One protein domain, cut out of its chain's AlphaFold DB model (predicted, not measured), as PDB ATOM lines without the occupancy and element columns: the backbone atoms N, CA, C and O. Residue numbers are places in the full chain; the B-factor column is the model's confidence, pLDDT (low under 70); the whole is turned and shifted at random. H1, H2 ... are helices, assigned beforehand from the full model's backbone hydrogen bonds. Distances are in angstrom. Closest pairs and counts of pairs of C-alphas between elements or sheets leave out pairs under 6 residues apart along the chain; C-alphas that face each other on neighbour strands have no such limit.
ATOM      1  N   PHE A   4      22.576 -25.133 -16.475       77.88
ATOM      2  CA  PHE A   4      21.274 -25.587 -16.009       77.88
ATOM      3  C   PHE A   4      21.331 -26.240 -14.623       77.88
ATOM      4  O   PHE A   4      20.531 -25.881 -13.761       77.88
ATOM      5  N   THR A   5      22.271 -27.160 -14.371       76.94
ATOM      6  CA  THR A   5      22.402 -27.794 -13.048       76.94
ATOM      7  C   THR A   5      22.819 -26.796 -11.975       76.94
ATOM      8  O   THR A   5      22.285 -26.859 -10.869       76.94
ATOM      9  N   ASP A   6      23.676 -25.829 -12.308       69.50
ATOM     10  CA  ASP A   6      24.065 -24.768 -11.374       69.50
ATOM     11  C   ASP A   6      22.868 -23.871 -11.024       69.50
ATOM     12  O   ASP A   6      22.589 -23.651  -9.848       69.50
ATOM     13  N   HIS A   7      22.080 -23.422 -12.009       72.12
ATOM     14  CA  HIS A   7      20.881 -22.609 -11.749       72.12
ATOM     15  C   HIS A   7      19.816 -23.360 -10.950       72.12
ATOM     16  O   HIS A   7      19.182 -22.780 -10.063       72.12
ATOM     17  N   LEU A   8      19.617 -24.647 -11.234       76.88
ATOM     18  CA  LEU A   8      18.628 -25.472 -10.548       76.88
ATOM     19  C   LEU A   8      19.032 -25.713  -9.088       76.88
ATOM     20  O   LEU A   8      18.195 -25.632  -8.195       76.88
ATOM     21  N   LEU A   9      20.323 -25.912  -8.817       72.75
ATOM     22  CA  LEU A   9      20.830 -26.071  -7.455       72.75
ATOM     23  C   LEU A   9      20.751 -24.754  -6.671       72.75
ATOM     24  O   LEU A   9      20.240 -24.752  -5.551       72.75
ATOM     25  N   ILE A  10      21.170 -23.634  -7.278       67.75
ATOM     26  CA  ILE A  10      21.054 -22.290  -6.689       67.75
ATOM     27  C   ILE A  10      19.601 -22.008  -6.323       67.75
ATOM     28  O   ILE A  10      19.325 -21.594  -5.205       67.75
ATOM     29  N   THR A  11      18.663 -22.245  -7.236       72.88
ATOM     30  CA  THR A  11      17.253 -21.931  -6.997       72.88
ATOM     31  C   THR A  11      16.624 -22.875  -5.987       72.88
ATOM     32  O   THR A  11      16.028 -22.398  -5.032       72.88
ATOM     33  N   LEU A  12      16.779 -24.190  -6.127       78.25
ATOM     34  CA  LEU A  12      16.029 -25.164  -5.333       78.25
ATOM     35  C   LEU A  12      16.549 -25.274  -3.892       78.25
ATOM     36  O   LEU A  12      15.757 -25.260  -2.948       78.25
ATOM     37  N   VAL A  13      17.874 -25.300  -3.705       73.69
ATOM     38  CA  VAL A  13      18.487 -25.325  -2.366       73.69
ATOM     39  C   VAL A  13      18.284 -23.989  -1.664       73.69
ATOM     40  O   VAL A  13      17.885 -23.976  -0.495       73.69
ATOM     41  N   ALA A  14      18.488 -22.865  -2.367       74.19
ATOM     42  CA  ALA A  14      18.220 -21.566  -1.767       74.19
ATOM     43  C   ALA A  14      16.740 -21.441  -1.414       74.19
ATOM     44  O   ALA A  14      16.445 -21.037  -0.300       74.19
ATOM     45  N   TRP A  15      15.804 -21.843  -2.274       80.00
ATOM     46  CA  TRP A  15      14.373 -21.741  -1.985       80.00
ATOM     47  C   TRP A  15      13.957 -22.535  -0.753       80.00
ATOM     48  O   TRP A  15      13.379 -21.963   0.169       80.00
ATOM     49  N   ILE A  16      14.263 -23.833  -0.705       83.56
ATOM     50  CA  ILE A  16      13.829 -24.694   0.403       83.56
ATOM     51  C   ILE A  16      14.471 -24.229   1.712       83.56
ATOM     52  O   ILE A  16      13.774 -24.039   2.709       83.56
ATOM     53  N   GLY A  17      15.786 -23.979   1.695       83.75
ATOM     54  CA  GLY A  17      16.503 -23.483   2.867       83.75
ATOM     55  C   GLY A  17      15.970 -22.130   3.341       83.75
ATOM     56  O   GLY A  17      15.812 -21.917   4.542       83.75
ATOM     57  N   SER A  18      15.639 -21.241   2.404       85.25
ATOM     58  CA  SER A  18      15.132 -19.905   2.722       85.25
ATOM     59  C   SER A  18      13.723 -19.920   3.275       85.25
ATOM     60  O   SER A  18      13.419 -19.164   4.188       85.25
ATOM     61  N   LEU A  19      12.845 -20.768   2.743       86.75
ATOM     62  CA  LEU A  19      11.482 -20.887   3.247       86.75
ATOM     63  C   LEU A  19      11.472 -21.488   4.653       86.75
ATOM     64  O   LEU A  19      10.743 -20.999   5.514       86.75
ATOM     65  N   ALA A  20      12.313 -22.494   4.909       88.81
ATOM     66  CA  ALA A  20      12.439 -23.090   6.233       88.81
ATOM     67  C   ALA A  20      12.957 -22.074   7.266       88.81
ATOM     68  O   ALA A  20      12.344 -21.889   8.319       88.81
ATOM     69  N   LEU A  21      14.055 -21.377   6.961       90.50
ATOM     70  CA  LEU A  21      14.659 -20.416   7.888       90.50
ATOM     71  C   LEU A  21      13.888 -19.106   7.970       90.50
ATOM     72  O   LEU A  21      13.622 -18.625   9.068       90.50
ATOM     73  N   GLY A  22      13.487 -18.542   6.838       88.25
ATOM     74  CA  GLY A  22      12.651 -17.349   6.772       88.25
ATOM     75  C   GLY A  22      11.304 -17.567   7.451       88.25
ATOM     76  O   GLY A  22      10.918 -16.790   8.319       88.25
ATOM     77  N   GLY A  23      10.622 -18.674   7.159       88.19
ATOM     78  CA  GLY A  23       9.364 -19.023   7.818       88.19
ATOM     79  C   GLY A  23       9.532 -19.262   9.321       88.19
ATOM     80  O   GLY A  23       8.773 -18.718  10.126       88.19
ATOM     81  N   GLY A  24      10.559 -20.017   9.725       90.69
ATOM     82  CA  GLY A  24      10.855 -20.281  11.135       90.69
ATOM     83  C   GLY A  24      11.191 -19.014  11.927       90.69
ATOM     84  O   GLY A  24      10.633 -18.783  13.003       90.69
ATOM     85  N   THR A  25      12.054 -18.155  11.379       90.56
ATOM     86  CA  THR A  25      12.408 -16.860  11.985       90.56
ATOM     87  C   THR A  25      11.215 -15.909  12.021       90.56
ATOM     88  O   THR A  25      10.978 -15.291  13.058       90.56
ATOM     89  N   GLY A  26      10.406 -15.857  10.960       89.38
ATOM     90  CA  GLY A  26       9.174 -15.070  10.905       89.38
ATOM     91  C   GLY A  26       8.159 -15.496  11.962       89.38
ATOM     92  O   GLY A  26       7.606 -14.650  12.664       89.38
ATOM     93  N   TYR A  27       7.962 -16.802  12.155       91.69
ATOM     94  CA  TYR A  27       7.120 -17.331  13.230       91.69
ATOM     95  C   TYR A  27       7.652 -16.953  14.619       91.69
ATOM     96  O   TYR A  27       6.892 -16.500  15.481       91.69
ATOM     97  N   PHE A  28       8.959 -17.113  14.845       92.00
ATOM     98  CA  PHE A  28       9.590 -16.760  16.115       92.00
ATOM     99  C   PHE A  28       9.447 -15.261  16.423       92.00
ATOM    100  O   PHE A  28       9.034 -14.898  17.526       92.00
ATOM    101  N   MET A  29       9.701 -14.398  15.435       89.38
ATOM    102  CA  MET A  29       9.532 -12.948  15.554       89.38
ATOM    103  C   MET A  29       8.077 -12.568  15.811       89.38
ATOM    104  O   MET A  29       7.801 -11.818  16.746       89.38
ATOM    105  N   ALA A  30       7.126 -13.154  15.080       87.25
ATOM    106  CA  ALA A  30       5.703 -12.939  15.326       87.25
ATOM    107  C   ALA A  30       5.330 -13.301  16.772       87.25
ATOM    108  O   ALA A  30       4.622 -12.550  17.444       87.25
ATOM    109  N   ARG A  31       5.834 -14.427  17.290       89.38
ATOM    110  CA  ARG A  31       5.584 -14.863  18.670       89.38
ATOM    111  C   ARG A  31       6.188 -13.904  19.698       89.38
ATOM    112  O   ARG A  31       5.551 -13.648  20.722       89.38
ATOM    113  N   LEU A  32       7.384 -13.376  19.439       87.38
ATOM    114  CA  LEU A  32       8.024 -12.371  20.287       87.38
ATOM    115  C   LEU A  32       7.198 -11.080  20.321       87.38
ATOM    116  O   LEU A  32       6.846 -10.611  21.403       87.38
ATOM    117  N   LEU A  33       6.799 -10.566  19.154       83.81
ATOM    118  CA  LEU A  33       5.928  -9.394  19.057       83.81
ATOM    119  C   LEU A  33       4.581  -9.622  19.733       83.81
ATOM    120  O   LEU A  33       4.124  -8.760  20.476       83.81
ATOM    121  N   ARG A  34       3.968 -10.797  19.563       85.00
ATOM    122  CA  ARG A  34       2.721 -11.142  20.254       85.00
ATOM    123  C   ARG A  34       2.869 -11.022  21.767       85.00
ATOM    124  O   ARG A  34       1.964 -10.494  22.404       85.00
ATOM    125  N   ARG A  35       3.979 -11.495  22.344       84.38
ATOM    126  CA  ARG A  35       4.238 -11.379  23.789       84.38
ATOM    127  C   ARG A  35       4.352  -9.918  24.219       84.38
ATOM    128  O   ARG A  35       3.649  -9.520  25.143       84.38
ATOM    129  N   LEU A  36       5.158  -9.128  23.510       79.94
ATOM    130  CA  LEU A  36       5.340  -7.697  23.785       79.94
ATOM    131  C   LEU A  36       4.013  -6.929  23.713       79.94
ATOM    132  O   LEU A  36       3.693  -6.140  24.594       79.94
ATOM    133  N   VAL A  37       3.203  -7.221  22.699       76.69
ATOM    134  CA  VAL A  37       1.914  -6.565  22.465       76.69
ATOM    135  C   VAL A  37       0.839  -7.050  23.444       76.69
ATOM    136  O   VAL A  37      -0.018  -6.273  23.857       76.69
ATOM    137  N   SER A  38       0.873  -8.317  23.867       74.00
ATOM    138  CA  SER A  38      -0.107  -8.865  24.816       74.00
ATOM    139  C   SER A  38      -0.044  -8.228  26.207       74.00
ATOM    140  O   SER A  38      -1.064  -8.209  26.895       74.00
ATOM    141  N   ALA A  39       1.109  -7.662  26.577       71.62
ATOM    142  CA  ALA A  39       1.312  -6.937  27.828       71.62
ATOM    143  C   ALA A  39       0.686  -5.526  27.835       71.62
ATOM    144  O   ALA A  39       0.622  -4.899  28.888       71.62
ATOM    145  N   LEU A  40       0.221  -5.020  26.683       72.81
ATOM    146  CA  LEU A  40      -0.335  -3.673  26.552       72.81
ATOM    147  C   LEU A  40      -1.881  -3.693  26.616       72.81
ATOM    148  O   LEU A  40      -2.507  -4.525  25.944       72.81
ATOM    149  N   PRO A  41      -2.503  -2.801  27.419       57.00
ATOM    150  CA  PRO A  41      -3.886  -2.971  27.865       57.00
ATOM    151  C   PRO A  41      -5.002  -2.544  26.898       57.00
ATOM    152  O   PRO A  41      -6.101  -3.036  27.100       57.00
ATOM    153  N   ASN A  42      -4.792  -1.720  25.858       59.16
ATOM    154  CA  ASN A  42      -5.925  -1.326  24.987       59.16
ATOM    155  C   ASN A  42      -5.654  -1.194  23.477       59.16
ATOM    156  O   ASN A  42      -6.573  -1.408  22.696       59.16
ATOM    157  N   ASP A  43      -4.411  -0.988  23.031       64.94
ATOM    158  CA  ASP A  43      -4.139  -0.605  21.633       64.94
ATOM    159  C   ASP A  43      -3.144  -1.535  20.927       64.94
ATOM    160  O   ASP A  43      -2.179  -1.131  20.274       64.94
ATOM    161  N   ARG A  44      -3.394  -2.842  21.041       69.19
ATOM    162  CA  ARG A  44      -2.542  -3.894  20.456       69.19
ATOM    163  C   ARG A  44      -2.333  -3.731  18.945       69.19
ATOM    164  O   ARG A  44      -1.255  -4.016  18.436       69.19
ATOM    165  N   ARG A  45      -3.358  -3.235  18.246       65.31
ATOM    166  CA  ARG A  45      -3.343  -2.962  16.798       65.31
ATOM    167  C   ARG A  45      -2.451  -1.772  16.445       65.31
ATOM    168  O   ARG A  45      -1.673  -1.852  15.503       65.31
ATOM    169  N   THR A  46      -2.516  -0.714  17.245       64.00
ATOM    170  CA  THR A  46      -1.754   0.530  17.069       64.00
ATOM    171  C   THR A  46      -0.260   0.289  17.164       64.00
ATOM    172  O   THR A  46       0.508   0.755  16.329       64.00
ATOM    173  N   VAL A  47       0.155  -0.513  18.143       68.38
ATOM    174  CA  VAL A  47       1.568  -0.844  18.343       68.38
ATOM    175  C   VAL A  47       2.101  -1.644  17.154       68.38
ATOM    176  O   VAL A  47       3.176  -1.345  16.652       68.38
ATOM    177  N   ILE A  48       1.335  -2.609  16.638       71.44
ATOM    178  CA  ILE A  48       1.759  -3.420  15.484       71.44
ATOM    179  C   ILE A  48       1.824  -2.584  14.195       71.44
ATOM    180  O   ILE A  48       2.750  -2.767  13.406       71.44
ATOM    181  N   ALA A  49       0.882  -1.659  13.986       66.25
ATOM    182  CA  ALA A  49       0.854  -0.788  12.809       66.25
ATOM    183  C   ALA A  49       1.997   0.246  12.789       66.25
ATOM    184  O   ALA A  49       2.468   0.628  11.710       66.25
ATOM    185  N   LEU A  50       2.447   0.690  13.967       68.88
ATOM    186  CA  LEU A  50       3.490   1.708  14.123       68.88
ATOM    187  C   LEU A  50       4.908   1.137  14.193       68.88
ATOM    188  O   LEU A  50       5.855   1.873  13.932       68.88
ATOM    189  N   VAL A  51       5.085  -0.146  14.525       78.19
ATOM    190  CA  VAL A  51       6.417  -0.765  14.535       78.19
ATOM    191  C   VAL A  51       6.918  -0.897  13.085       78.19
ATOM    192  O   VAL A  51       6.328  -1.655  12.312       78.19
ATOM    193  N   PRO A  52       8.031  -0.239  12.701       77.38
ATOM    194  CA  PRO A  52       8.533  -0.226  11.324       77.38
ATOM    195  C   PRO A  52       9.355  -1.487  11.010       77.38
ATOM    196  O   PRO A  52      10.450  -1.435  10.450       77.38
ATOM    197  N   TRP A  53       8.863  -2.662  11.408       79.75
ATOM    198  CA  TRP A  53       9.590  -3.925  11.254       79.75
ATOM    199  C   TRP A  53       9.799  -4.293   9.777       79.75
ATOM    200  O   TRP A  53      10.815  -4.893   9.435       79.75
ATOM    201  N   ARG A  54       8.892  -3.869   8.884       80.88
ATOM    202  CA  ARG A  54       9.045  -4.022   7.428       80.88
ATOM    203  C   ARG A  54      10.223  -3.204   6.905       80.88
ATOM    204  O   ARG A  54      11.021  -3.717   6.126       80.88
ATOM    205  N   THR A  55      10.382  -1.979   7.406       83.88
ATOM    206  CA  THR A  55      11.551  -1.145   7.103       83.88
ATOM    207  C   THR A  55      12.843  -1.795   7.591       83.88
ATOM    208  O   THR A  55      13.832  -1.794   6.864       83.88
ATOM    209  N   LEU A  56      12.851  -2.395   8.787       84.12
ATOM    210  CA  LEU A  56      14.030  -3.110   9.292       84.12
ATOM    211  C   LEU A  56      14.413  -4.288   8.386       84.12
ATOM    212  O   LEU A  56      15.590  -4.462   8.073       84.12
ATOM    213  N   LEU A  57      13.433  -5.066   7.918       84.00
ATOM    214  CA  LEU A  57      13.678  -6.142   6.955       84.00
ATOM    215  C   LEU A  57      14.186  -5.600   5.615       84.00
ATOM    216  O   LEU A  57      15.114  -6.165   5.044       84.00
ATOM    217  N   PHE A  58      13.647  -4.479   5.138       82.75
ATOM    218  CA  PHE A  58      14.128  -3.831   3.920       82.75
ATOM    219  C   PHE A  58      15.566  -3.310   4.052       82.75
ATOM    220  O   PHE A  58      16.375  -3.507   3.149       82.75
ATOM    221  N   LEU A  59      15.919  -2.707   5.188       84.69
ATOM    222  CA  LEU A  59      17.290  -2.294   5.493       84.69
ATOM    223  C   LEU A  59      18.251  -3.485   5.496       84.69
ATOM    224  O   LEU A  59      19.344  -3.394   4.943       84.69
ATOM    225  N   LEU A  60      17.838  -4.620   6.065       85.75
ATOM    226  CA  LEU A  60      18.625  -5.852   6.001       85.75
ATOM    227  C   LEU A  60      18.816  -6.314   4.555       85.75
ATOM    228  O   LEU A  60      19.929  -6.664   4.176       85.75
ATOM    229  N   ILE A  61      17.773  -6.253   3.724       85.00
ATOM    230  CA  ILE A  61      17.875  -6.579   2.297       85.00
ATOM    231  C   ILE A  61      18.838  -5.619   1.578       85.00
ATOM    232  O   ILE A  61      19.673  -6.077   0.805       85.00
ATOM    233  N   LEU A  62      18.794  -4.315   1.859       82.38
ATOM    234  CA  LEU A  62      19.754  -3.347   1.310       82.38
ATOM    235  C   LEU A  62      21.202  -3.723   1.644       82.38
ATOM    236  O   LEU A  62      22.075  -3.621   0.788       82.38
ATOM    237  N   VAL A  63      21.458  -4.195   2.866       81.69
ATOM    238  CA  VAL A  63      22.786  -4.676   3.272       81.69
ATOM    239  C   VAL A  63      23.163  -5.956   2.523       81.69
ATOM    240  O   VAL A  63      24.302  -6.074   2.075       81.69
ATOM    241  N   VAL A  64      22.225  -6.886   2.330       83.94
ATOM    242  CA  VAL A  64      22.452  -8.116   1.548       83.94
ATOM    243  C   VAL A  64      22.833  -7.792   0.102       83.94
ATOM    244  O   VAL A  64      23.745  -8.405  -0.437       83.94
ATOM    245  N   TRP A  65      22.185  -6.809  -0.517       77.25
ATOM    246  CA  TRP A  65      22.488  -6.397  -1.894       77.25
ATOM    247  C   TRP A  65      23.612  -5.364  -1.995       77.25
ATOM    248  O   TRP A  65      23.987  -4.960  -3.095       77.25
ATOM    249  N   SER A  66      24.178  -4.938  -0.866       73.75
ATOM    250  CA  SER A  66      25.361  -4.088  -0.860       73.75
ATOM    251  C   SER A  66      26.597  -4.887  -1.310       73.75
ATOM    252  O   SER A  66      26.668  -6.104  -1.105       73.75
ATOM    253  N   PRO A  67      27.640  -4.227  -1.849       68.38
ATOM    254  CA  PRO A  67      28.878  -4.900  -2.249       68.38
ATOM    255  C   PRO A  67      29.621  -5.556  -1.076       68.38
ATOM    256  O   PRO A  67      30.594  -6.269  -1.296       68.38
ATOM    257  N   PHE A  68      29.177  -5.364   0.171       74.25
ATOM    258  CA  PHE A  68      29.800  -5.946   1.354       74.25
ATOM    259  C   PHE A  68      29.912  -7.476   1.280       74.25
ATOM    260  O   PHE A  68      30.972  -8.027   1.584       74.25
ATOM    261  N   LEU A  69      28.856  -8.170   0.833       73.38
ATOM    262  CA  LEU A  69      28.895  -9.628   0.666       73.38
ATOM    263  C   LEU A  69      29.848 -10.044  -0.458       73.38
ATOM    264  O   LEU A  69      30.609 -10.991  -0.277       73.38
ATOM    265  N   ALA A  70      29.867  -9.308  -1.571       71.69
ATOM    266  CA  ALA A  70      30.779  -9.572  -2.684       71.69
ATOM    267  C   ALA A  70      32.254  -9.355  -2.303       71.69
ATOM    268  O   ALA A  70      33.115 -10.129  -2.713       71.69
ATOM    269  N   ILE A  71      32.554  -8.363  -1.462       72.19
ATOM    270  CA  ILE A  71      33.912  -8.113  -0.954       72.19
ATOM    271  C   ILE A  71      34.380  -9.255  -0.040       72.19
ATOM    272  O   ILE A  71      35.553  -9.619  -0.057       72.19
ATOM    273  N   ARG A  72      33.482  -9.826   0.772       78.56
ATOM    274  CA  ARG A  72      33.825 -10.867   1.758       78.56
ATOM    275  C   ARG A  72      33.864 -12.278   1.181       78.56
ATOM    276  O   ARG A  72      34.727 -13.058   1.568       78.56
ATOM    277  N   LEU A  73      32.913 -12.610   0.315       76.31
ATOM    278  CA  LEU A  73      32.744 -13.950  -0.255       76.31
ATOM    279  C   LEU A  73      33.371 -14.082  -1.652       76.31
ATOM    280  O   LEU A  73      33.445 -15.186  -2.188       76.31
ATOM    281  N   GLY A  74      33.836 -12.974  -2.231       76.38
ATOM    282  CA  GLY A  74      34.296 -12.896  -3.613       76.38
ATOM    283  C   GLY A  74      33.145 -12.704  -4.602       76.38
ATOM    284  O   GLY A  74      31.964 -12.696  -4.248       76.38
ATOM    285  N   ILE A  75      33.486 -12.542  -5.878       74.25
ATOM    286  CA  ILE A  75      32.510 -12.494  -6.971       74.25
ATOM    287  C   ILE A  75      32.379 -13.911  -7.529       74.25
ATOM    288  O   ILE A  75      33.369 -14.503  -7.951       74.25
ATOM    289  N   GLY A  76      31.169 -14.468  -7.528       72.25
ATOM    290  CA  GLY A  76      30.922 -15.799  -8.082       72.25
ATOM    291  C   GLY A  76      29.638 -16.451  -7.575       72.25
ATOM    292  O   GLY A  76      28.844 -15.845  -6.851       72.25
ATOM    293  N   THR A  77      29.455 -17.717  -7.949       75.50
ATOM    294  CA  THR A  77      28.284 -18.539  -7.610       75.50
ATOM    295  C   THR A  77      27.962 -18.587  -6.108       75.50
ATOM    296  O   THR A  77      26.788 -18.441  -5.767       75.50
ATOM    297  N   PRO A  78      28.939 -18.719  -5.183       78.50
ATOM    298  CA  PRO A  78      28.648 -18.758  -3.746       78.50
ATOM    299  C   PRO A  78      27.959 -17.488  -3.235       78.50
ATOM    300  O   PRO A  78      26.969 -17.562  -2.512       78.50
ATOM    301  N   THR A  79      28.429 -16.315  -3.660       80.56
ATOM    302  CA  THR A  79      27.862 -15.018  -3.262       80.56
ATOM    303  C   THR A  79      26.454 -14.843  -3.814       80.56
ATOM    304  O   THR A  79      25.568 -14.391  -3.093       80.56
ATOM    305  N   ALA A  80      26.214 -15.263  -5.060       75.31
ATOM    306  CA  ALA A  80      24.879 -15.257  -5.650       75.31
ATOM    307  C   ALA A  80      23.903 -16.159  -4.871       75.31
ATOM    308  O   ALA A  80      22.799 -15.719  -4.554       75.31
ATOM    309  N   ILE A  81      24.324 -17.375  -4.493       80.06
ATOM    310  CA  ILE A  81      23.521 -18.286  -3.658       80.06
ATOM    311  C   ILE A  81      23.160 -17.617  -2.335       80.06
ATOM    312  O   ILE A  81      21.988 -17.593  -1.966       80.06
ATOM    313  N   VAL A  82      24.145 -17.050  -1.633       84.12
ATOM    314  CA  VAL A  82      23.934 -16.424  -0.321       84.12
ATOM    315  C   VAL A  82      23.024 -15.201  -0.428       84.12
ATOM    316  O   VAL A  82      22.112 -15.065   0.384       84.12
ATOM    317  N   MET A  83      23.213 -14.338  -1.430       83.31
ATOM    318  CA  MET A  83      22.359 -13.164  -1.636       83.31
ATOM    319  C   MET A  83      20.908 -13.564  -1.917       83.31
ATOM    320  O   MET A  83      19.995 -13.039  -1.277       83.31
ATOM    321  N   VAL A  84      20.683 -14.525  -2.819       82.12
ATOM    322  CA  VAL A  84      19.339 -15.029  -3.135       82.12
ATOM    323  C   VAL A  84      18.711 -15.689  -1.909       82.12
ATOM    324  O   VAL A  84      17.571 -15.378  -1.565       82.12
ATOM    325  N   TRP A  85      19.461 -16.536  -1.206       84.56
ATOM    326  CA  TRP A  85      18.992 -17.231  -0.011       84.56
ATOM    327  C   TRP A  85      18.616 -16.262   1.119       84.56
ATOM    328  O   TRP A  85      17.518 -16.338   1.671       84.56
ATOM    329  N   LEU A  86      19.466 -15.280   1.431       88.44
ATOM    330  CA  LEU A  86      19.157 -14.263   2.443       88.44
ATOM    331  C   LEU A  86      17.944 -13.420   2.043       88.44
ATOM    332  O   LEU A  86      17.074 -13.162   2.872       88.44
ATOM    333  N   THR A  87      17.850 -13.031   0.772       86.56
ATOM    334  CA  THR A  87      16.732 -12.226   0.270       86.56
ATOM    335  C   THR A  87      15.410 -12.968   0.412       86.56
ATOM    336  O   THR A  87      14.471 -12.441   1.007       86.56
ATOM    337  N   ILE A  88      15.332 -14.206  -0.087       87.12
ATOM    338  CA  ILE A  88      14.115 -15.017   0.010       87.12
ATOM    339  C   ILE A  88      13.789 -15.291   1.480       87.12
ATOM    340  O   ILE A  88      12.624 -15.214   1.859       87.12
ATOM    341  N   SER A  89      14.794 -15.534   2.328       88.25
ATOM    342  CA  SER A  89      14.591 -15.749   3.765       88.25
ATOM    343  C   SER A  89      13.972 -14.528   4.446       88.25
ATOM    344  O   SER A  89      13.025 -14.670   5.215       88.25
ATOM    345  N   LEU A  90      14.463 -13.322   4.152       88.94
ATOM    346  CA  LEU A  90      13.941 -12.073   4.718       88.94
ATOM    347  C   LEU A  90      12.521 -11.774   4.221       88.94
ATOM    348  O   LEU A  90      11.662 -11.379   5.012       88.94
ATOM    349  N   VAL A  91      12.245 -12.021   2.939       86.25
ATOM    350  CA  VAL A  91      10.897 -11.879   2.367       86.25
ATOM    351  C   VAL A  91       9.934 -12.889   2.991       86.25
ATOM    352  O   VAL A  91       8.859 -12.505   3.451       86.25
ATOM    353  N   ALA A  92      10.323 -14.164   3.069       87.56
ATOM    354  CA  ALA A  92       9.530 -15.212   3.703       87.56
ATOM    355  C   ALA A  92       9.264 -14.883   5.177       87.56
ATOM    356  O   ALA A  92       8.119 -14.946   5.613       87.56
ATOM    357  N   CYS A  93      10.280 -14.419   5.913       88.75
ATOM    358  CA  CYS A  93      10.138 -13.932   7.284       88.75
ATOM    359  C   CYS A  93       9.077 -12.831   7.383       88.75
ATOM    360  O   CYS A  93       8.168 -12.934   8.209       88.75
ATOM    361  N   SER A  94       9.114 -11.841   6.485       86.50
ATOM    362  CA  SER A  94       8.127 -10.759   6.454       86.50
ATOM    363  C   SER A  94       6.699 -11.253   6.222       86.50
ATOM    364  O   SER A  94       5.754 -10.838   6.904       86.50
ATOM    365  N   MET A  95       6.522 -12.148   5.249       86.00
ATOM    366  CA  MET A  95       5.206 -12.676   4.886       86.00
ATOM    367  C   MET A  95       4.648 -13.582   5.984       86.00
ATOM    368  O   MET A  95       3.493 -13.427   6.376       86.00
ATOM    369  N   THR A  96       5.469 -14.482   6.524       88.94
ATOM    370  CA  THR A  96       5.083 -15.376   7.618       88.94
ATOM    371  C   THR A  96       4.739 -14.583   8.873       88.94
ATOM    372  O   THR A  96       3.704 -14.835   9.488       88.94
ATOM    373  N   MET A  97       5.549 -13.581   9.224       87.44
ATOM    374  CA  MET A  97       5.271 -12.712  10.363       87.44
ATOM    375  C   MET A  97       3.938 -11.972  10.197       87.44
ATOM    376  O   MET A  97       3.124 -11.997  11.119       87.44
ATOM    377  N   SER A  98       3.677 -11.388   9.020       83.75
ATOM    378  CA  SER A  98       2.390 -10.735   8.725       83.75
ATOM    379  C   SER A  98       1.221 -11.708   8.854       83.75
ATOM    380  O   SER A  98       0.255 -11.411   9.545       83.75
ATOM    381  N   ALA A  99       1.327 -12.898   8.257       86.69
ATOM    382  CA  ALA A  99       0.254 -13.888   8.258       86.69
ATOM    383  C   ALA A  99      -0.126 -14.345   9.677       86.69
ATOM    384  O   ALA A  99      -1.308 -14.470   9.995       86.69
ATOM    385  N   PHE A 100       0.861 -14.570  10.550       89.19
ATOM    386  CA  PHE A 100       0.595 -14.937  11.942       89.19
ATOM    387  C   PHE A 100       0.030 -13.773  12.758       89.19
ATOM    388  O   PHE A 100      -0.894 -13.984  13.546       89.19
ATOM    389  N   LEU A 101       0.548 -12.555  12.571       84.31
ATOM    390  CA  LEU A 101       0.019 -11.373  13.252       84.31
ATOM    391  C   LEU A 101      -1.422 -11.075  12.831       84.31
ATOM    392  O   LEU A 101      -2.241 -10.809  13.705       84.31
ATOM    393  N   ASP A 102      -1.753 -11.205  11.548       83.31
ATOM    394  CA  ASP A 102      -3.110 -11.008  11.030       83.31
ATOM    395  C   ASP A 102      -4.084 -12.075  11.538       83.31
ATOM    396  O   ASP A 102      -5.259 -11.790  11.760       83.31
ATOM    397  N   ASN A 103      -3.605 -13.302  11.763       86.50
ATOM    398  CA  ASN A 103      -4.409 -14.368  12.356       86.50
ATOM    399  C   ASN A 103      -4.697 -14.092  13.845       86.50
ATOM    400  O   ASN A 103      -5.831 -14.212  14.303       86.50
ATOM    401  N   TRP A 104      -3.689 -13.672  14.615       85.19
ATOM    402  CA  TRP A 104      -3.868 -13.385  16.044       85.19
ATOM    403  C   TRP A 104      -4.565 -12.051  16.326       85.19
ATOM    404  O   TRP A 104      -5.232 -11.917  17.353       85.19
ATOM    405  N   PHE A 105      -4.409 -11.071  15.439       82.12
ATOM    406  CA  PHE A 105      -4.970  -9.729  15.544       82.12
ATOM    407  C   PHE A 105      -5.684  -9.372  14.232       82.12
ATOM    408  O   PHE A 105      -5.153  -8.592  13.440       82.12
ATOM    409  N   PRO A 106      -6.890  -9.922  13.990       79.06
ATOM    410  CA  PRO A 106      -7.600  -9.724  12.735       79.06
ATOM    411  C   PRO A 106      -7.804  -8.239  12.436       79.06
ATOM    412  O   PRO A 106      -8.276  -7.462  13.282       79.06
ATOM    413  N   GLN A 107      -7.411  -7.874  11.218       75.06
ATOM    414  CA  GLN A 107      -7.429  -6.516  10.692       75.06
ATOM    415  C   GLN A 107      -8.733  -6.222   9.942       75.06
ATOM    416  O   GLN A 107      -9.365  -7.115   9.376       75.06
ATOM    417  N   THR A 108      -9.120  -4.948   9.892       82.00
ATOM    418  CA  THR A 108     -10.182  -4.490   8.985       82.00
ATOM    419  C   THR A 108      -9.693  -4.535   7.536       82.00
ATOM    420  O   THR A 108      -8.490  -4.493   7.272       82.00
ATOM    421  N   LEU A 109     -10.615  -4.577   6.567       82.12
ATOM    422  CA  LEU A 109     -10.262  -4.580   5.140       82.12
ATOM    423  C   LEU A 109      -9.346  -3.398   4.767       82.12
ATOM    424  O   LEU A 109      -8.390  -3.574   4.018       82.12
ATOM    425  N   ARG A 110      -9.607  -2.208   5.328       81.25
ATOM    426  CA  ARG A 110      -8.808  -0.994   5.092       81.25
ATOM    427  C   ARG A 110      -7.373  -1.140   5.596       81.25
ATOM    428  O   ARG A 110      -6.445  -0.876   4.837       81.25
ATOM    429  N   ALA A 111      -7.195  -1.616   6.830       78.38
ATOM    430  CA  ALA A 111      -5.872  -1.870   7.395       78.38
ATOM    431  C   ALA A 111      -5.113  -2.931   6.584       78.38
ATOM    432  O   ALA A 111      -3.949  -2.736   6.251       78.38
ATOM    433  N   ARG A 112      -5.808  -3.979   6.123       80.81
ATOM    434  CA  ARG A 112      -5.215  -5.015   5.268       80.81
ATOM    435  C   ARG A 112      -4.741  -4.471   3.917       80.81
ATOM    436  O   ARG A 112      -3.665  -4.843   3.455       80.81
ATOM    437  N   LEU A 113      -5.515  -3.583   3.287       84.06
ATOM    438  CA  LEU A 113      -5.120  -2.923   2.038       84.06
ATOM    439  C   LEU A 113      -3.912  -2.000   2.241       84.06
ATOM    440  O   LEU A 113      -2.991  -2.028   1.428       84.06
ATOM    441  N   LEU A 114      -3.874  -1.235   3.335       83.56
ATOM    442  CA  LEU A 114      -2.741  -0.363   3.665       83.56
ATOM    443  C   LEU A 114      -1.481  -1.163   4.020       83.56
ATOM    444  O   LEU A 114      -0.402  -0.857   3.516       83.56
ATOM    445  N   GLY A 115      -1.606  -2.241   4.795       79.38
ATOM    446  CA  GLY A 115      -0.513  -3.177   5.066       79.38
ATOM    447  C   GLY A 115       0.010  -3.851   3.791       79.38
ATOM    448  O   GLY A 115       1.224  -3.999   3.611       79.38
ATOM    449  N   GLY A 116      -0.890  -4.192   2.864       81.75
ATOM    450  CA  GLY A 116      -0.550  -4.677   1.526       81.75
ATOM    451  C   GLY A 116       0.196  -3.631   0.696       81.75
ATOM    452  O   GLY A 116       1.239  -3.942   0.129       81.75
ATOM    453  N   ALA A 117      -0.274  -2.381   0.689       84.75
ATOM    454  CA  ALA A 117       0.374  -1.265   0.001       84.75
ATOM    455  C   ALA A 117       1.784  -0.988   0.546       84.75
ATOM    456  O   ALA A 117       2.712  -0.801  -0.237       84.75
ATOM    457  N   ARG A 118       1.977  -1.044   1.870       84.44
ATOM    458  CA  ARG A 118       3.302  -0.943   2.511       84.44
ATOM    459  C   ARG A 118       4.226  -2.053   2.024       84.44
ATOM    460  O   ARG A 118       5.347  -1.792   1.607       84.44
ATOM    461  N   THR A 119       3.737  -3.289   2.006       82.44
ATOM    462  CA  THR A 119       4.513  -4.443   1.530       82.44
ATOM    463  C   THR A 119       4.868  -4.315   0.041       82.44
ATOM    464  O   THR A 119       6.011  -4.555  -0.341       82.44
ATOM    465  N   LEU A 120       3.925  -3.870  -0.794       84.31
ATOM    466  CA  LEU A 120       4.156  -3.588  -2.214       84.31
ATOM    467  C   LEU A 120       5.178  -2.472  -2.429       84.31
ATOM    468  O   LEU A 120       6.018  -2.597  -3.313       84.31
ATOM    469  N   LEU A 121       5.148  -1.417  -1.613       84.44
ATOM    470  CA  LEU A 121       6.128  -0.334  -1.661       84.44
ATOM    471  C   LEU A 121       7.544  -0.871  -1.433       84.44
ATOM    472  O   LEU A 121       8.452  -0.535  -2.188       84.44
ATOM    473  N   PHE A 122       7.730  -1.768  -0.462       81.31
ATOM    474  CA  PHE A 122       9.025  -2.414  -0.241       81.31
ATOM    475  C   PHE A 122       9.439  -3.328  -1.394       81.31
ATOM    476  O   PHE A 122      10.607  -3.312  -1.778       81.31
ATOM    477  N   PHE A 123       8.509  -4.079  -1.992       80.88
ATOM    478  CA  PHE A 123       8.810  -4.858  -3.195       80.88
ATOM    479  C   PHE A 123       9.184  -3.974  -4.386       80.88
ATOM    480  O   PHE A 123      10.100  -4.318  -5.128       80.88
ATOM    481  N   ALA A 124       8.531  -2.823  -4.555       82.06
ATOM    482  CA  ALA A 124       8.866  -1.859  -5.596       82.06
ATOM    483  C   ALA A 124      10.269  -1.281  -5.376       82.06
ATOM    484  O   ALA A 124      11.088  -1.307  -6.292       82.06
ATOM    485  N   LEU A 125      10.587  -0.847  -4.150       79.00
ATOM    486  CA  LEU A 125      11.933  -0.397  -3.789       79.00
ATOM    487  C   LEU A 125      12.968  -1.497  -4.036       79.00
ATOM    488  O   LEU A 125      14.012  -1.239  -4.628       79.00
ATOM    489  N   PHE A 126      12.661  -2.737  -3.660       77.81
ATOM    490  CA  PHE A 126      13.526  -3.878  -3.917       77.81
ATOM    491  C   PHE A 126      13.760  -4.116  -5.416       77.81
ATOM    492  O   PHE A 126      14.897  -4.301  -5.846       77.81
ATOM    493  N   ALA A 127      12.712  -4.031  -6.238       78.12
ATOM    494  CA  ALA A 127      12.832  -4.143  -7.688       78.12
ATOM    495  C   ALA A 127      13.737  -3.046  -8.279       78.12
ATOM    496  O   ALA A 127      14.527  -3.335  -9.178       78.12
ATOM    497  N   THR A 128      13.700  -1.819  -7.736       77.31
ATOM    498  CA  THR A 128      14.613  -0.738  -8.162       77.31
ATOM    499  C   THR A 128      16.078  -0.975  -7.784       77.31
ATOM    500  O   THR A 128      16.973  -0.376  -8.384       77.31
ATOM    501  N   LEU A 129      16.350  -1.838  -6.799       74.38
ATOM    502  CA  LEU A 129      17.712  -2.277  -6.485       74.38
ATOM    503  C   LEU A 129      18.187  -3.293  -7.523       74.38
ATOM    504  O   LEU A 129      19.270  -3.138  -8.085       74.38
ATOM    505  N   GLY A 130      17.345  -4.284  -7.831       70.50
ATOM    506  CA  GLY A 130      17.637  -5.303  -8.839       70.50
ATOM    507  C   GLY A 130      17.827  -4.729 -10.246       70.50
ATOM    508  O   GLY A 130      18.708  -5.183 -10.973       70.50
ATOM    509  N   SER A 131      17.073  -3.688 -10.622       71.19
ATOM    510  CA  SER A 131      17.212  -3.038 -11.934       71.19
ATOM    511  C   SER A 131      18.602  -2.438 -12.160       71.19
ATOM    512  O   SER A 131      19.090  -2.457 -13.289       71.19
ATOM    513  N   GLY A 132      19.271  -1.985 -11.094       66.69
ATOM    514  CA  GLY A 132      20.629  -1.444 -11.158       66.69
ATOM    515  C   GLY A 132      21.675  -2.439 -11.660       66.69
ATOM    516  O   GLY A 132      22.643  -2.040 -12.300       66.69
ATOM    517  N   LEU A 133      21.463  -3.738 -11.433       66.31
ATOM    518  CA  LEU A 133      22.372  -4.793 -11.889       66.31
ATOM    519  C   LEU A 133      22.232  -5.113 -13.375       66.31
ATOM    520  O   LEU A 133      23.168  -5.617 -13.985       66.31
ATOM    521  N   VAL A 134      21.077  -4.802 -13.963       67.69
ATOM    522  CA  VAL A 134      20.795  -5.010 -15.392       67.69
ATOM    523  C   VAL A 134      21.077  -3.730 -16.197       67.69
ATOM    524  O   VAL A 134      20.715  -3.624 -17.363       67.69
ATOM    525  N   GLY A 135      21.709  -2.723 -15.580       64.12
ATOM    526  CA  GLY A 135      21.966  -1.423 -16.205       64.12
ATOM    527  C   GLY A 135      20.726  -0.531 -16.327       64.12
ATOM    528  O   GLY A 135      20.770   0.490 -17.011       64.12
ATOM    529  N   GLY A 136      19.619  -0.886 -15.669       69.19
ATOM    530  CA  GLY A 136      18.466  -0.004 -15.529       69.19
ATOM    531  C   GLY A 136      18.793   1.163 -14.596       69.19
ATOM    532  O   GLY A 136      19.476   0.982 -13.592       69.19
ATOM    533  N   GLY A 137      18.301   2.363 -14.910       69.69
ATOM    534  CA  GLY A 137      18.468   3.537 -14.045       69.69
ATOM    535  C   GLY A 137      17.789   3.388 -12.673       69.69
ATOM    536  O   GLY A 137      16.987   2.480 -12.449       69.69
ATOM    537  N   GLY A 138      18.092   4.306 -11.750       75.00
ATOM    538  CA  GLY A 138      17.449   4.396 -10.432       75.00
ATOM    539  C   GLY A 138      18.385   4.143  -9.246       75.00
ATOM    540  O   GLY A 138      19.606   4.239  -9.356       75.00
ATOM    541  N   ALA A 139      17.797   3.838  -8.087       74.12
ATOM    542  CA  ALA A 139      18.512   3.690  -6.818       74.12
ATOM    543  C   ALA A 139      19.560   2.562  -6.836       74.12
ATOM    544  O   ALA A 139      20.677   2.758  -6.359       74.12
ATOM    545  N   GLY A 140      19.234   1.409  -7.432       73.00
ATOM    546  CA  GLY A 140      20.181   0.302  -7.588       73.00
ATOM    547  C   GLY A 140      21.394   0.669  -8.441       73.00
ATOM    548  O   GLY A 140      22.511   0.269  -8.123       73.00
ATOM    549  N   PHE A 141      21.196   1.475  -9.490       79.00
ATOM    550  CA  PHE A 141      22.288   1.946 -10.341       79.00
ATOM    551  C   PHE A 141      23.251   2.850  -9.571       79.00
ATOM    552  O   PHE A 141      24.459   2.651  -9.643       79.00
ATOM    553  N   LEU A 142      22.728   3.797  -8.786       78.75
ATOM    554  CA  LEU A 142      23.553   4.693  -7.968       78.75
ATOM    555  C   LEU A 142      24.401   3.919  -6.950       78.75
ATOM    556  O   LEU A 142      25.584   4.214  -6.789       78.75
ATOM    557  N   LEU A 143      23.820   2.901  -6.307       79.25
ATOM    558  CA  LEU A 143      24.550   2.033  -5.381       79.25
ATOM    559  C   LEU A 143      25.654   1.246  -6.093       79.25
ATOM    560  O   LEU A 143      26.785   1.205  -5.610       79.25
ATOM    561  N   MET A 144      25.347   0.660  -7.252       77.25
ATOM    562  CA  MET A 144      26.317  -0.123  -8.019       77.25
ATOM    563  C   MET A 144      27.437   0.753  -8.593       77.25
ATOM    564  O   MET A 144      28.604   0.370  -8.578       77.25
ATOM    565  N   GLN A 145      27.117   1.968  -9.039       81.25
ATOM    566  CA  GLN A 145      28.102   2.936  -9.517       81.25
ATOM    567  C   GLN A 145      29.064   3.353  -8.399       81.25
ATOM    568  O   GLN A 145      30.276   3.346  -8.600       81.25
ATOM    569  N   GLN A 146      28.550   3.675  -7.210       82.50
ATOM    570  CA  GLN A 146      29.383   4.033  -6.057       82.50
ATOM    571  C   GLN A 146      30.239   2.857  -5.574       82.50
ATOM    572  O   GLN A 146      31.384   3.062  -5.169       82.50
ATOM    573  N   ALA A 147      29.715   1.630  -5.667       77.62
ATOM    574  CA  ALA A 147      30.472   0.413  -5.397       77.62
ATOM    575  C   ALA A 147      31.643   0.246  -6.377       77.62
ATOM    576  O   ALA A 147      32.771   0.014  -5.948       77.62
ATOM    577  N   ASN A 148      31.396   0.436  -7.677       79.44
ATOM    578  CA  ASN A 148      32.420   0.340  -8.720       79.44
ATOM    579  C   ASN A 148      33.512   1.411  -8.579       79.44
ATOM    580  O   ASN A 148      34.671   1.149  -8.890       79.44
ATOM    581  N   LEU A 149      33.162   2.603  -8.086       86.25
ATOM    582  CA  LEU A 149      34.109   3.689  -7.814       86.25
ATOM    583  C   LEU A 149      34.855   3.531  -6.475       86.25
ATOM    584  O   LEU A 149      35.694   4.367  -6.146       86.25
ATOM    585  N   MET A 150      34.560   2.483  -5.692       82.62
ATOM    586  CA  MET A 150      35.088   2.256  -4.338       82.62
ATOM    587  C   MET A 150      34.870   3.434  -3.367       82.62
ATOM    588  O   MET A 150      35.571   3.581  -2.365       82.62
ATOM    589  N   GLU A 151      33.853   4.263  -3.612       85.56
ATOM    590  CA  GLU A 151      33.492   5.395  -2.756       85.56
ATOM    591  C   GLU A 151      32.566   4.940  -1.615       85.56
ATOM    592  O   GLU A 151      31.393   5.317  -1.533       85.56
ATOM    593  N   TYR A 152      33.096   4.122  -0.700       80.75
ATOM    594  CA  TYR A 152      32.324   3.494   0.384       80.75
ATOM    595  C   TYR A 152      31.563   4.491   1.272       80.75
ATOM    596  O   TYR A 152      30.479   4.175   1.761       80.75
ATOM    597  N   GLY A 153      32.091   5.708   1.451       84.38
ATOM    598  CA  GLY A 153      31.408   6.773   2.189       84.38
ATOM    599  C   GLY A 153      30.097   7.210   1.526       84.38
ATOM    600  O   GLY A 153      29.066   7.293   2.193       84.38
ATOM    601  N   LYS A 154      30.107   7.413   0.202       84.44
ATOM    602  CA  LYS A 154      28.898   7.774  -0.554       84.44
ATOM    603  C   LYS A 154      27.931   6.598  -0.654       84.44
ATOM    604  O   LYS A 154      26.726   6.804  -0.562       84.44
ATOM    605  N   LEU A 155      28.451   5.374  -0.746       82.94
ATOM    606  CA  LEU A 155      27.640   4.157  -0.733       82.94
ATOM    607  C   LEU A 155      26.833   4.021   0.561       82.94
ATOM    608  O   LEU A 155      25.623   3.797   0.518       82.94
ATOM    609  N   LEU A 156      27.479   4.217   1.711       83.81
ATOM    610  CA  LEU A 156      26.802   4.193   3.005       83.81
ATOM    611  C   LEU A 156      25.774   5.328   3.118       83.81
ATOM    612  O   LEU A 156      24.660   5.095   3.584       83.81
ATOM    613  N   GLN A 157      26.103   6.524   2.626       87.06
ATOM    614  CA  GLN A 157      25.167   7.648   2.570       87.06
ATOM    615  C   GLN A 157      23.925   7.327   1.722       87.06
ATOM    616  O   GLN A 157      22.809   7.615   2.149       87.06
ATOM    617  N   SER A 158      24.089   6.686   0.563       84.50
ATOM    618  CA  SER A 158      22.979   6.269  -0.303       84.50
ATOM    619  C   SER A 158      22.110   5.187   0.341       84.50
ATOM    620  O   SER A 158      20.884   5.266   0.266       84.50
ATOM    621  N   ILE A 159      22.715   4.204   1.023       84.44
ATOM    622  CA  ILE A 159      21.979   3.181   1.784       84.44
ATOM    623  C   ILE A 159      21.162   3.834   2.902       84.44
ATOM    624  O   ILE A 159      19.981   3.525   3.054       84.44
ATOM    625  N   LEU A 160      21.762   4.756   3.660       86.94
ATOM    626  CA  LEU A 160      21.067   5.491   4.718       86.94
ATOM    627  C   LEU A 160      19.938   6.363   4.163       86.94
ATOM    628  O   LEU A 160      18.876   6.428   4.773       86.94
ATOM    629  N   LEU A 161      20.135   6.996   3.007       87.50
ATOM    630  CA  LEU A 161      19.114   7.812   2.356       87.50
ATOM    631  C   LEU A 161      17.925   6.957   1.905       87.50
ATOM    632  O   LEU A 161      16.785   7.282   2.230       87.50
ATOM    633  N   LEU A 162      18.174   5.833   1.228       84.94
ATOM    634  CA  LEU A 162      17.124   4.898   0.808       84.94
ATOM    635  C   LEU A 162      16.401   4.283   2.006       84.94
ATOM    636  O   LEU A 162      15.174   4.200   2.017       84.94
ATOM    637  N   GLY A 163      17.154   3.900   3.034       85.25
ATOM    638  CA  GLY A 163      16.626   3.409   4.297       85.25
ATOM    639  C   GLY A 163      15.755   4.434   5.020       85.25
ATOM    640  O   GLY A 163      14.666   4.104   5.478       85.25
ATOM    641  N   GLY A 164      16.205   5.688   5.075       87.25
ATOM    642  CA  GLY A 164      15.469   6.803   5.663       87.25
ATOM    643  C   GLY A 164      14.190   7.127   4.894       87.25
ATOM    644  O   GLY A 164      13.142   7.304   5.507       87.25
ATOM    645  N   MET A 165      14.233   7.126   3.558       87.00
ATOM    646  CA  MET A 165      13.034   7.277   2.726       87.00
ATOM    647  C   MET A 165      12.048   6.131   2.952       87.00
ATOM    648  O   MET A 165      10.856   6.377   3.112       87.00
ATOM    649  N   ALA A 166      12.538   4.891   3.010       86.12
ATOM    650  CA  ALA A 166      11.710   3.723   3.278       86.12
ATOM    651  C   ALA A 166      11.056   3.803   4.667       86.12
ATOM    652  O   ALA A 166       9.854   3.581   4.778       86.12
ATOM    653  N   LEU A 167      11.809   4.211   5.695       86.88
ATOM    654  CA  LEU A 167      11.299   4.448   7.048       86.88
ATOM    655  C   LEU A 167      10.223   5.535   7.063       86.88
ATOM    656  O   LEU A 167       9.164   5.335   7.646       86.88
ATOM    657  N   LEU A 168      10.479   6.676   6.422       88.31
ATOM    658  CA  LEU A 168       9.528   7.785   6.364       88.31
ATOM    659  C   LEU A 168       8.230   7.364   5.676       88.31
ATOM    660  O   LEU A 168       7.152   7.608   6.211       88.31
ATOM    661  N   LEU A 169       8.321   6.698   4.524       86.62
ATOM    662  CA  LEU A 169       7.155   6.201   3.794       86.62
ATOM    663  C   LEU A 169       6.383   5.163   4.613       86.62
ATOM    664  O   LEU A 169       5.156   5.230   4.687       86.62
ATOM    665  N   ASP A 170       7.087   4.242   5.273       85.31
ATOM    666  CA  ASP A 170       6.469   3.246   6.142       85.31
ATOM    667  C   ASP A 170       5.778   3.910   7.334       85.31
ATOM    668  O   ASP A 170       4.631   3.584   7.623       85.31
ATOM    669  N   MET A 171       6.408   4.885   7.992       84.88
ATOM    670  CA  MET A 171       5.798   5.626   9.099       84.88
ATOM    671  C   MET A 171       4.571   6.421   8.651       84.88
ATOM    672  O   MET A 171       3.545   6.352   9.321       84.88
ATOM    673  N   ILE A 172       4.633   7.123   7.515       87.12
ATOM    674  CA  ILE A 172       3.491   7.872   6.967       87.12
ATOM    675  C   ILE A 172       2.318   6.924   6.713       87.12
ATOM    676  O   ILE A 172       1.207   7.187   7.170       87.12
ATOM    677  N   LEU A 173       2.558   5.793   6.046       84.19
ATOM    678  CA  LEU A 173       1.512   4.804   5.788       84.19
ATOM    679  C   LEU A 173       0.990   4.160   7.079       84.19
ATOM    680  O   LEU A 173      -0.196   3.860   7.160       84.19
ATOM    681  N   GLY A 174       1.829   4.004   8.104       82.12
ATOM    682  CA  GLY A 174       1.416   3.517   9.422       82.12
ATOM    683  C   GLY A 174       0.556   4.493  10.196       82.12
ATOM    684  O   GLY A 174      -0.409   4.084  10.836       82.12
ATOM    685  N   ILE A 175       0.857   5.785  10.089       83.81
ATOM    686  CA  ILE A 175      -0.002   6.840  10.616       83.81
ATOM    687  C   ILE A 175      -1.336   6.800   9.862       83.81
ATOM    688  O   ILE A 175      -2.378   6.710  10.494       83.81
ATOM    689  N   VAL A 176      -1.345   6.769   8.529       84.38
ATOM    690  CA  VAL A 176      -2.601   6.680   7.756       84.38
ATOM    691  C   VAL A 176      -3.422   5.444   8.145       84.38
ATOM    692  O   VAL A 176      -4.632   5.547   8.347       84.38
ATOM    693  N   GLU A 177      -2.769   4.293   8.315       80.69
ATOM    694  CA  GLU A 177      -3.393   3.059   8.798       80.69
ATOM    695  C   GLU A 177      -4.018   3.254  10.181       80.69
ATOM    696  O   GLU A 177      -5.199   2.949  10.357       80.69
ATOM    697  N   PHE A 178      -3.288   3.857  11.118       76.94
ATOM    698  CA  PHE A 178      -3.789   4.200  12.447       76.94
ATOM    699  C   PHE A 178      -5.038   5.092  12.381       76.94
ATOM    700  O   PHE A 178      -6.083   4.732  12.920       76.94
ATOM    701  N   TRP A 179      -4.983   6.209  11.655       79.44
ATOM    702  CA  TRP A 179      -6.117   7.134  11.534       79.44
ATOM    703  C   TRP A 179      -7.343   6.484  10.879       79.44
ATOM    704  O   TRP A 179      -8.474   6.839  11.206       79.44
ATOM    705  N   SER A 180      -7.135   5.518   9.979       75.50
ATOM    706  CA  SER A 180      -8.217   4.799   9.298       75.50
ATOM    707  C   SER A 180      -8.951   3.776  10.172       75.50
ATOM    708  O   SER A 180     -10.042   3.346   9.799       75.50
ATOM    709  N   VAL A 181      -8.346   3.360  11.291       69.00
ATOM    710  CA  VAL A 181      -8.889   2.347  12.213       69.00
ATOM    711  C   VAL A 181      -9.657   2.984  13.378       69.00
ATOM    712  O   VAL A 181     -10.566   2.348  13.903       69.00
ATOM    713  N   TYR A 182      -9.331   4.226  13.762       65.38
ATOM    714  CA  TYR A 182      -9.995   4.964  14.855       65.38
ATOM    715  C   TYR A 182     -11.156   5.872  14.407       65.38
ATOM    716  O   TYR A 182     -11.763   6.533  15.249       65.38
ATOM    717  N   ARG A 183     -11.470   5.913  13.107       56.84
ATOM    718  CA  ARG A 183     -12.659   6.570  12.542       56.84
ATOM    719  C   ARG A 183     -13.621   5.540  11.971       56.84
ATOM    720  O   ARG A 183     -14.832   5.714  12.199       56.84
TER     721      ARG A 183
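What this domain is: This is residues 4 to 183 of the 183 residues of an uncharacterized protein of Anaerolineae bacterium SM23_ 63 (UniProt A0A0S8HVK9). Three long helices, H5, H6 and H8, run lengthwise with the shorter H3, which sits between H5 and H8, while H6 covers one side of H3 and H8; the longest helix, H1, crosses the outside of H5 at a shallow angle. Short helices lie at the two ends: H2 by the end of H1 and late residues of H8, H4 and H7 at the other. The printed part has 180 residues with eight named helices, H1 to H8 in chain order, and no named strand: the class is all helix. It is compact, with a radius of gyration of the C-alphas of 17.8 A and spans of 51 by 34 by 25 A.

How they stand to each other: H1, residues 4 to 38, touches H5, residues 77 to 104, the same way at a shallow tilt of 34.8 degrees, only just short of steep; the closest C-alphas, of Gly 26 and Cys 93, are 3.9 A apart. With residues 37 to 38 alone H1 touches H2, residues 44 to 50, at Val 37 and Arg 44, 5.6 A between C-alphas. H3, residues 53 to 64, touches residues 83 to 94 of H5, opposite ways at 4 degrees, closest at the C-alphas of Val 64 and Met 83, 6.0 A. H4, residues 67 to 73, touches residues 79 to 83 of H5 at a steep tilt of 64 degrees, closest at the C-alphas of Leu 73 and Thr 79, 5.8 A. H6, residues 109 to 133, is near H5, and its residues 119 to 126 touch residues 54 to 58 of H3, closest at the C-alphas of Phe 58 and Phe 122, 6.7 A. H7, residues 139 to 148, forms a hairpin with H8, residues 152 to 181, closest at the C-alphas of Gln 146 and Leu 155, 5.6 A. H8 is the hub, touching H2, H3, H6 and H7; its closest C-alphas to H3 are those of Leu 167 and Thr 55, 5.6 A. H3, H5, H6, H7 and H8 form a bundle, a group of helices packed together. H1 is apart from H3, H6 and H8. Every O i to N i+4 pair is within hydrogen-bond range in H1, H2, H3, H4, H5, H7 and H8, and 19 of 21 are in H6.

Where its parts are: H1 begins at C-alpha 4, (21.274, -25.587, -16.009), and measures 49.0 A. H2, H3 and H4 are short; H5 measures 40.2 A and H6 36.8 A. After H7, H8 measures 42.9 A and ends at C-alpha 181, (-8.889, 2.347, 12.213).

The domain as a whole: The C-alphas of Phe 4 and Pro 41, the two farthest apart, are 55.4 A apart. The printed part has no cut, its links are tight, and residues 38 to 43 stand free. Its mean pLDDT is 80.0; values under 70 include residues 41 to 47, 132 to 137 and 181 to 183.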